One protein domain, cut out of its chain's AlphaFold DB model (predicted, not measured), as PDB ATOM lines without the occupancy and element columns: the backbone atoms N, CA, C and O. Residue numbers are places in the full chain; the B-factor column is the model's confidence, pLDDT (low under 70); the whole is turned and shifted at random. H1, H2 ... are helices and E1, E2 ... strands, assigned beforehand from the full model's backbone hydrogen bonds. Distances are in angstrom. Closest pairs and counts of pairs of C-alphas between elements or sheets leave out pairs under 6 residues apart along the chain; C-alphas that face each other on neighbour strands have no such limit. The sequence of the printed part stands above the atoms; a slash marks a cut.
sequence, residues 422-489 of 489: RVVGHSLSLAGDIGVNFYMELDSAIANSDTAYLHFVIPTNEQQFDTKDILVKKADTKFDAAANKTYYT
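What this domain is: This is residues 422 to 489 of the 489 residues of the protein "Flg_new_2 domain-containing protein" of Ruminococcaceae bacterium P7 (UniProt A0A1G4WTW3). Three separate two-stranded hairpins point in different directions like the arms of a loose, three-armed figure, with a very short helix, H1, at the turn of the chain between the first hairpin and the second. The long hairpin E1-E2 meets the short hairpin E5-E6 through E2 and E6, while the hairpin E3-E4 forms an arm apart from both. The printed part has 68 residues, with one named helix and six named strands in the order E1, E2, H1, E3, E4, E5, E6. Each hairpin is its own antiparallel sheet, and the class is mostly strand. The whole is loose, with a radius of gyration of the C-alphas of 13.7 A and spans of 41 by 29 by 19 A.

Where its parts are: E1, residues 422 to 431, starts with C-alpha 422 at (11.929, -84.757, 5.590), is 26.6 A long and bends by 53 degrees at Gly 425. E2, residues 433 to 442, is 27.5 A long. E3, residues 453 to 459, is 19.4 A long, and E4, residues 465 to 471, is 19.7 A long, with C-alpha 471 at (25.670, -76.854, 7.833). E5 spans residues 477 to 480 and E6 residues 485 to 488, where C-alpha 488 lies at (16.673, -76.555, 1.613). H1 is residues 444 to 447.

How they stand to each other: E1 and E2 form a hairpin, antiparallel at 158 degrees, with N 427 and O 437 at 2.9 A and N 435 and O 429 at 2.9 A, within hydrogen-bond range. Between E2 and E6, 11 pairs of C-alphas are within 8 A, the closest being those of Met 440 and Tyr 488, 5.1 A apart. E1 and E6 are near each other, with 5 pairs of C-alphas within 10 A. E5 and E6 form a hairpin at 152 degrees, antiparallel, with N 478 and O 487 at 2.8 A. E3 and E4 form the third hairpin, antiparallel at 163 degrees, with N 456 and O 468 at 2.8 A. E3 and E4 are apart from E1, E2, E5 and E6. H1 is apart from E1, E4, E5 and E6. With 4 residues H1 is too short for any O i to N i+4 pair, and its one O i to N i+3 pair is not within range.

The domain as a whole: The two C-alphas farthest apart, those of Gln 463 and Ala 482, are 42.9 A apart. The printed part has no cut and ends at Thr 489, the chain's last residue. The six links between successive elements are tight. The mean pLDDT of the printed part is 73.6, and 18 residues are under 70: residues 430 to 432, 460, 462 to 464 and 479 to 489.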
ATOM      1  N   ARG A 422      12.491 -83.845   6.600       71.62
ATOM      2  CA  ARG A 422      11.929 -84.757   5.590       71.62
ATOM      3  C   ARG A 422      12.415 -84.410   4.188       71.62
ATOM      4  O   ARG A 422      12.265 -83.273   3.743       71.62
ATOM      5  N   VAL A 423      12.915 -85.401   3.447       73.56
ATOM      6  CA  VAL A 423      13.167 -85.262   2.001       73.56
ATOM      7  C   VAL A 423      11.827 -85.264   1.266       73.56
ATOM      8  O   VAL A 423      11.069 -86.226   1.342       73.56
ATOM      9  N   VAL A 424      11.535 -84.185   0.549       75.50
ATOM     10  CA  VAL A 424      10.267 -83.972  -0.171       75.50
ATOM     11  C   VAL A 424      10.412 -84.034  -1.685       75.50
ATOM     12  O   VAL A 424       9.421 -84.064  -2.408       75.50
ATOM     13  N   GLY A 425      11.642 -84.099  -2.185       74.00
ATOM     14  CA  GLY A 425      11.901 -84.285  -3.603       74.00
ATOM     15  C   GLY A 425      13.383 -84.385  -3.918       74.00
ATOM     16  O   GLY A 425      14.240 -84.220  -3.052       74.00
ATOM     17  N   HIS A 426      13.683 -84.613  -5.193       81.50
ATOM     18  CA  HIS A 426      15.043 -84.575  -5.718       81.50
ATOM     19  C   HIS A 426      15.055 -84.082  -7.169       81.50
ATOM     20  O   HIS A 426      14.038 -84.106  -7.861       81.50
ATOM     21  N   SER A 427      16.210 -83.623  -7.641       78.44
ATOM     22  CA  SER A 427      16.435 -83.308  -9.058       78.44
ATOM     23  C   SER A 427      17.882 -83.582  -9.456       78.44
ATOM     24  O   SER A 427      18.760 -83.632  -8.599       78.44
ATOM     25  N   LEU A 428      18.123 -83.746 -10.756       77.19
ATOM     26  CA  LEU A 428      19.457 -83.913 -11.325       77.19
ATOM     27  C   LEU A 428      19.848 -82.664 -12.119       77.19
ATOM     28  O   LEU A 428      19.015 -82.098 -12.829       77.19
ATOM     29  N   SER A 429      21.112 -82.260 -12.040       75.56
ATOM     30  CA  SER A 429      21.700 -81.224 -12.890       75.56
ATOM     31  C   SER A 429      22.874 -81.791 -13.691       75.56
ATOM     32  O   SER A 429      23.596 -82.674 -13.236       75.56
ATOM     33  N   LEU A 430      23.041 -81.301 -14.923       69.00
ATOM     34  CA  LEU A 430      24.108 -81.705 -15.841       69.00
ATOM     35  C   LEU A 430      24.851 -80.450 -16.305       69.00
ATOM     36  O   LEU A 430      24.552 -79.892 -17.360       69.00
ATOM     37  N   ALA A 431      25.792 -79.977 -15.489       60.22
ATOM     38  CA  ALA A 431      26.598 -78.787 -15.765       60.22
ATOM     39  C   ALA A 431      28.096 -79.100 -15.606       60.22
ATOM     40  O   ALA A 431      28.792 -78.495 -14.797       60.22
ATOM     41  N   GLY A 432      28.581 -80.079 -16.375       69.38
ATOM     42  CA  GLY A 432      29.932 -80.636 -16.259       69.38
ATOM     43  C   GLY A 432      29.895 -82.010 -15.595       69.38
ATOM     44  O   GLY A 432      29.973 -83.013 -16.301       69.38
ATOM     45  N   ASP A 433      29.675 -82.040 -14.280       74.69
ATOM     46  CA  ASP A 433      29.428 -83.261 -13.496       74.69
ATOM     47  C   ASP A 433      27.917 -83.483 -13.251       74.69
ATOM     48  O   ASP A 433      27.108 -82.563 -13.423       74.69
ATOM     49  N   ILE A 434      27.523 -84.705 -12.854       73.94
ATOM     50  CA  ILE A 434      26.147 -85.015 -12.420       73.94
ATOM     51  C   ILE A 434      25.947 -84.461 -11.004       73.94
ATOM     52  O   ILE A 434      26.494 -85.000 -10.044       73.94
ATOM     53  N   GLY A 435      25.139 -83.409 -10.869       74.38
ATOM     54  CA  GLY A 435      24.683 -82.905  -9.574       74.38
ATOM     55  C   GLY A 435      23.369 -83.564  -9.159       74.38
ATOM     56  O   GLY A 435      22.456 -83.688  -9.975       74.38
ATOM     57  N   VAL A 436      23.256 -83.972  -7.895       76.81
ATOM     58  CA  VAL A 436      22.000 -84.437  -7.286       76.81
ATOM     59  C   VAL A 436      21.579 -83.398  -6.254       76.81
ATOM     60  O   VAL A 436      22.328 -83.150  -5.314       76.81
ATOM     61  N   ASN A 437      20.398 -82.802  -6.418       77.00
ATOM     62  CA  ASN A 437      19.816 -81.898  -5.424       77.00
ATOM     63  C   ASN A 437      18.723 -82.643  -4.657       77.00
ATOM     64  O   ASN A 437      17.858 -83.259  -5.289       77.00
ATOM     65  N   PHE A 438      18.723 -82.536  -3.332       76.69
ATOM     66  CA  PHE A 438      17.649 -83.024  -2.469       76.69
ATOM     67  C   PHE A 438      16.872 -81.826  -1.942       76.69
ATOM     68  O   PHE A 438      17.474 -80.883  -1.455       76.69
ATOM     69  N   TYR A 439      15.547 -81.857  -2.043       77.88
ATOM     70  CA  TYR A 439      14.693 -80.823  -1.465       77.88
ATOM     71  C   TYR A 439      14.207 -81.318  -0.112       77.88
ATOM     72  O   TYR A 439      13.598 -82.389  -0.040       77.88
ATOM     73  N   MET A 440      14.476 -80.561   0.949       75.56
ATOM     74  CA  MET A 440      14.103 -80.932   2.314       75.56
ATOM     75  C   MET A 440      13.188 -79.899   2.971       75.56
ATOM     76  O   MET A 440      13.396 -78.698   2.812       75.56
ATOM     77  N   GLU A 441      12.205 -80.379   3.731       75.12
ATOM     78  CA  GLU A 441      11.450 -79.592   4.713       75.12
ATOM     79  C   GLU A 441      12.080 -79.804   6.095       75.12
ATOM     80  O   GLU A 441      12.318 -80.948   6.487       75.12
ATOM     81  N   LEU A 442      12.359 -78.712   6.812       76.75
ATOM     82  CA  LEU A 442      12.988 -78.723   8.135       76.75
ATOM     83  C   LEU A 442      12.101 -78.006   9.157       76.75
ATOM     84  O   LEU A 442      11.498 -76.979   8.839       76.75
ATOM     85  N   ASP A 443      12.081 -78.508  10.391       73.75
ATOM     86  CA  ASP A 443      11.508 -77.785  11.524       73.75
ATOM     87  C   ASP A 443      12.256 -76.464  11.779       73.75
ATOM     88  O   ASP A 443      13.472 -76.354  11.575       73.75
ATOM     89  N   SER A 444      11.531 -75.455  12.271       72.00
ATOM     90  CA  SER A 444      12.077 -74.123  12.544       72.00
ATOM     91  C   SER A 444      13.257 -74.128  13.529       72.00
ATOM     92  O   SER A 444      14.172 -73.315  13.384       72.00
ATOM     93  N   ALA A 445      13.306 -75.054  14.490       70.69
ATOM     94  CA  ALA A 445      14.418 -75.178  15.430       70.69
ATOM     95  C   ALA A 445      15.700 -75.698  14.753       70.69
ATOM     96  O   ALA A 445      16.803 -75.275  15.102       70.69
ATOM     97  N   ILE A 446      15.571 -76.574  13.752       76.56
ATOM     98  CA  ILE A 446      16.705 -77.123  12.991       76.56
ATOM     99  C   ILE A 446      17.179 -76.127  11.940       76.56
ATOM    100  O   ILE A 446      18.380 -75.881  11.823       76.56
ATOM    101  N   ALA A 447      16.236 -75.502  11.233       78.75
ATOM    102  CA  ALA A 447      16.498 -74.443  10.265       78.75
ATOM    103  C   ALA A 447      17.316 -73.282  10.857       78.75
ATOM    104  O   ALA A 447      18.170 -72.716  10.173       78.75
ATOM    105  N   ASN A 448      17.077 -72.949  12.129       78.12
ATOM    106  CA  ASN A 448      17.743 -71.852  12.833       78.12
ATOM    107  C   ASN A 448      18.952 -72.293  13.684       78.12
ATOM    108  O   ASN A 448      19.549 -71.463  14.371       78.12
ATOM    109  N   SER A 449      19.330 -73.575  13.670       80.62
ATOM    110  CA  SER A 449      20.441 -74.076  14.485       80.62
ATOM    111  C   SER A 449      21.804 -73.709  13.895       80.62
ATOM    112  O   SER A 449      22.111 -73.989  12.736       80.62
ATOM    113  N   ASP A 450      22.689 -73.166  14.733       83.75
ATOM    114  CA  ASP A 450      24.079 -72.875  14.363       83.75
ATOM    115  C   ASP A 450      24.964 -74.119  14.212       83.75
ATOM    116  O   ASP A 450      26.082 -74.020  13.694       83.75
ATOM    117  N   THR A 451      24.473 -75.274  14.672       84.25
ATOM    118  CA  THR A 451      25.237 -76.526  14.781       84.25
ATOM    119  C   THR A 451      24.661 -77.672  13.953       84.25
ATOM    120  O   THR A 451      25.359 -78.662  13.746       84.25
ATOM    121  N   ALA A 452      23.429 -77.554  13.450       82.56
ATOM    122  CA  ALA A 452      22.813 -78.593  12.631       82.56
ATOM    123  C   ALA A 452      23.480 -78.694  11.249       82.56
ATOM    124  O   ALA A 452      23.793 -77.682  10.612       82.56
ATOM    125  N   TYR A 453      23.665 -79.923  10.763       85.12
ATOM    126  CA  TYR A 453      24.234 -80.213   9.448       85.12
ATOM    127  C   TYR A 453      23.518 -81.381   8.760       85.12
ATOM    128  O   TYR A 453      22.972 -82.267   9.411       85.12
ATOM    129  N   LEU A 454      23.540 -81.369   7.430       79.81
ATOM    130  CA  LEU A 454      23.135 -82.457   6.551       79.81
ATOM    131  C   LEU A 454      24.359 -83.336   6.270       79.81
ATOM    132  O   LEU A 454      25.346 -82.847   5.716       79.81
ATOM    133  N   HIS A 455      24.291 -84.609   6.660       83.50
ATOM    134  CA  HIS A 455      25.345 -85.602   6.439       83.50
ATOM    135  C   HIS A 455      25.041 -86.431   5.189       83.50
ATOM    136  O   HIS A 455      24.092 -87.217   5.171       83.50
ATOM    137  N   PHE A 456      25.848 -86.278   4.144       81.06
ATOM    138  CA  PHE A 456      25.724 -87.042   2.905       81.06
ATOM    139  C   PHE A 456      26.733 -88.183   2.881       81.06
ATOM    140  O   PHE A 456      27.916 -87.963   3.134       81.06
ATOM    141  N   VAL A 457      26.273 -89.381   2.515       80.62
ATOM    142  CA  VAL A 457      27.101 -90.584   2.348       80.62
ATOM    143  C   VAL A 457      26.960 -91.077   0.910       80.62
ATOM    144  O   VAL A 457      25.864 -91.427   0.477       80.62
ATOM    145  N   ILE A 458      28.064 -91.104   0.164       80.94
ATOM    146  CA  ILE A 458      28.119 -91.513  -1.242       80.94
ATOM    147  C   ILE A 458      28.932 -92.816  -1.331       80.94
ATOM    148  O   ILE A 458      30.117 -92.812  -1.001       80.94
ATOM    149  N   PRO A 459      28.341 -93.943  -1.761       74.88
ATOM    150  CA  PRO A 459      29.072 -95.201  -1.916       74.88
ATOM    151  C   PRO A 459      30.023 -95.156  -3.124       74.88
ATOM    152  O   PRO A 459      29.619 -94.757  -4.215       74.88
ATOM    153  N   THR A 460      31.270 -95.607  -2.955       67.38
ATOM    154  CA  THR A 460      32.341 -95.513  -3.971       67.38
ATOM    155  C   THR A 460      32.959 -96.874  -4.359       67.38
ATOM    156  O   THR A 460      34.151 -96.974  -4.635       67.38
ATOM    157  N   ASN A 461      32.119 -97.911  -4.504       72.06
ATOM    158  CA  ASN A 461      32.416 -99.352  -4.716       72.06
ATOM    159  C   ASN A 461      32.550-100.143  -3.398       72.06
ATOM    160  O   ASN A 461      32.766 -99.542  -2.353       72.06
ATOM    161  N   GLU A 462      32.375-101.477  -3.475       59.38
ATOM    162  CA  GLU A 462      31.858-102.462  -2.483       59.38
ATOM    163  C   GLU A 462      32.336-102.448  -1.005       59.38
ATOM    164  O   GLU A 462      32.022-103.388  -0.277       59.38
ATOM    165  N   GLN A 463      33.037-101.422  -0.508       57.22
ATOM    166  CA  GLN A 463      33.282-101.199   0.925       57.22
ATOM    167  C   GLN A 463      33.800 -99.790   1.309       57.22
ATOM    168  O   GLN A 463      34.248 -99.607   2.440       57.22
ATOM    169  N   GLN A 464      33.754 -98.791   0.415       60.94
ATOM    170  CA  GLN A 464      34.161 -97.408   0.716       60.94
ATOM    171  C   GLN A 464      33.008 -96.414   0.524       60.94
ATOM    172  O   GLN A 464      32.167 -96.575  -0.362       60.94
ATOM    173  N   PHE A 465      32.979 -95.392   1.384       74.94
ATOM    174  CA  PHE A 465      32.019 -94.295   1.338       74.94
ATOM    175  C   PHE A 465      32.763 -92.963   1.404       74.94
ATOM    176  O   PHE A 465      33.592 -92.768   2.295       74.94
ATOM    177  N   ASP A 466      32.416 -92.041   0.510       79.56
ATOM    178  CA  ASP A 466      32.743 -90.628   0.668       79.56
ATOM    179  C   ASP A 466      31.645 -89.958   1.492       79.56
ATOM    180  O   ASP A 466      30.456 -90.189   1.270       79.56
ATOM    181  N   THR A 467      32.036 -89.124   2.456       82.38
ATOM    182  CA  THR A 467      31.085 -88.391   3.302       82.38
ATOM    183  C   THR A 467      31.279 -86.887   3.183       82.38
ATOM    184  O   THR A 467      32.395 -86.404   2.978       82.38
ATOM    185  N   LYS A 468      30.181 -86.135   3.291       83.06
ATOM    186  CA  LYS A 468      30.197 -84.671   3.261       83.06
ATOM    187  C   LYS A 468      29.149 -84.092   4.201       83.06
ATOM    188  O   LYS A 468      27.970 -84.396   4.060       83.06
ATOM    189  N   ASP A 469      29.585 -83.193   5.078       85.38
ATOM    190  CA  ASP A 469      28.710 -82.434   5.975       85.38
ATOM    191  C   ASP A 469      28.460 -81.022   5.445       85.38
ATOM    192  O   ASP A 469      29.395 -80.297   5.086       85.38
ATOM    193  N   ILE A 470      27.193 -80.610   5.427       81.94
ATOM    194  CA  ILE A 470      26.771 -79.257   5.050       81.94
ATOM    195  C   ILE A 470      25.962 -78.662   6.199       81.94
ATOM    196  O   ILE A 470      24.891 -79.158   6.518       81.94
ATOM    197  N   LEU A 471      26.448 -77.583   6.822       86.00
ATOM    198  CA  LEU A 471      25.670 -76.854   7.833       86.00
ATOM    199  C   LEU A 471      24.335 -76.389   7.240       86.00
ATOM    200  O   LEU A 471      24.337 -75.776   6.175       86.00
ATOM    201  N   VAL A 472      23.233 -76.594   7.962       83.69
ATOM    202  CA  VAL A 472      21.874 -76.247   7.501       83.69
ATOM    203  C   VAL A 472      21.781 -74.771   7.101       83.69
ATOM    204  O   VAL A 472      21.279 -74.452   6.029       83.69
ATOM    205  N   LYS A 473      22.394 -73.864   7.873       81.62
ATOM    206  CA  LYS A 473      22.454 -72.422   7.558       81.62
ATOM    207  C   LYS A 473      23.243 -72.046   6.295       81.62
ATOM    208  O   LYS A 473      23.240 -70.884   5.900       81.62
ATOM    209  N   LYS A 474      24.011 -72.982   5.730       78.50
ATOM    210  CA  LYS A 474      24.784 -72.801   4.492       78.50
ATOM    211  C   LYS A 474      24.139 -73.499   3.291       78.50
ATOM    212  O   LYS A 474      24.689 -73.371   2.202       78.50
ATOM    213  N   ALA A 475      23.058 -74.256   3.494       73.19
ATOM    214  CA  ALA A 475      22.301 -74.852   2.402       73.19
ATOM    215  C   ALA A 475      21.576 -73.755   1.614       73.19
ATOM    216  O   ALA A 475      21.162 -72.742   2.187       73.19
ATOM    217  N   ASP A 476      21.428 -73.955   0.307       72.94
ATOM    218  CA  ASP A 476      20.681 -73.017  -0.520       72.94
ATOM    219  C   ASP A 476      19.190 -73.148  -0.181       72.94
ATOM    220  O   ASP A 476      18.678 -74.244   0.039       72.94
ATOM    221  N   THR A 477      18.472 -72.027  -0.104       75.06
ATOM    222  CA  THR A 477      17.037 -72.033   0.211       75.06
ATOM    223  C   THR A 477      16.215 -71.629  -0.996       75.06
ATOM    224  O   THR A 477      16.487 -70.602  -1.623       75.06
ATOM    225  N   LYS A 478      15.143 -72.370  -1.272       71.94
ATOM    226  CA  LYS A 478      14.155 -72.033  -2.294       71.94
ATOM    227  C   LYS A 478      12.772 -71.921  -1.668       71.94
ATOM    228  O   LYS A 478      12.227 -72.906  -1.181       71.94
ATOM    229  N   PHE A 479      12.194 -70.727  -1.718       67.88
ATOM    230  CA  PHE A 479      10.810 -70.506  -1.313       67.88
ATOM    231  C   PHE A 479       9.855 -70.863  -2.458       67.88
ATOM    232  O   PHE A 479      10.013 -70.375  -3.582       67.88
ATOM    233  N   ASP A 480       8.869 -71.707  -2.174       64.38
ATOM    234  CA  ASP A 480       7.761 -72.027  -3.067       64.38
ATOM    235  C   ASP A 480       6.498 -71.306  -2.591       64.38
ATOM    236  O   ASP A 480       5.895 -71.654  -1.575       64.38
ATOM    237  N   ALA A 481       6.100 -70.293  -3.356       46.44
ATOM    238  CA  ALA A 481       4.945 -69.461  -3.053       46.44
ATOM    239  C   ALA A 481       3.601 -70.194  -3.211       46.44
ATOM    240  O   ALA A 481       2.625 -69.783  -2.591       46.44
ATOM    241  N   ALA A 482       3.529 -71.259  -4.018       45.00
ATOM    242  CA  ALA A 482       2.300 -72.032  -4.197       45.00
ATOM    243  C   ALA A 482       2.067 -72.999  -3.026       45.00
ATOM    244  O   ALA A 482       0.925 -73.228  -2.639       45.00
ATOM    245  N   ALA A 483       3.148 -73.531  -2.447       51.78
ATOM    246  CA  ALA A 483       3.100 -74.400  -1.271       51.78
ATOM    247  C   ALA A 483       3.230 -73.642   0.065       51.78
ATOM    248  O   ALA A 483       3.021 -74.241   1.116       51.78
ATOM    249  N   ASN A 484       3.587 -72.351   0.031       64.50
ATOM    250  CA  ASN A 484       3.960 -71.531   1.190       64.50
ATOM    251  C   ASN A 484       5.040 -72.191   2.071       64.50
ATOM    252  O   ASN A 484       4.939 -72.221   3.297       64.50
ATOM    253  N   LYS A 485       6.068 -72.762   1.433       61.56
ATOM    254  CA  LYS A 485       7.128 -73.529   2.104       61.56
ATOM    255  C   LYS A 485       8.518 -73.144   1.612       61.56
ATOM    256  O   LYS A 485       8.702 -72.781   0.452       61.56
ATOM    257  N   THR A 486       9.504 -73.264   2.499       66.62
ATOM    258  CA  THR A 486      10.929 -73.107   2.179       66.62
ATOM    259  C   THR A 486      11.579 -74.478   2.102       66.62
ATOM    260  O   THR A 486      11.527 -75.242   3.063       66.62
ATOM    261  N   TYR A 487      12.210 -74.771   0.970       65.56
ATOM    262  CA  TYR A 487      12.992 -75.982   0.770       65.56
ATOM    263  C   TYR A 487      14.481 -75.680   0.887       65.56
ATOM    264  O   TYR A 487      14.946 -74.659   0.377       65.56
ATOM    265  N   TYR A 488      15.214 -76.591   1.514       66.38
ATOM    266  CA  TYR A 488      16.673 -76.555   1.613       66.38
ATOM    267  C   TYR A 488      17.258 -77.495   0.557       66.38
ATOM    268  O   TYR A 488      16.750 -78.611   0.412       66.38
ATOM    269  N   THR A 489      18.262 -77.023  -0.190       62.56
ATOM    270  CA  THR A 489      18.909 -77.722  -1.314       62.56
ATOM    271  C   THR A 489      20.410 -77.841  -1.168       62.56
ATOM    272  O   THR A 489      21.032 -76.853  -0.705       62.56
TER     273      THR A 489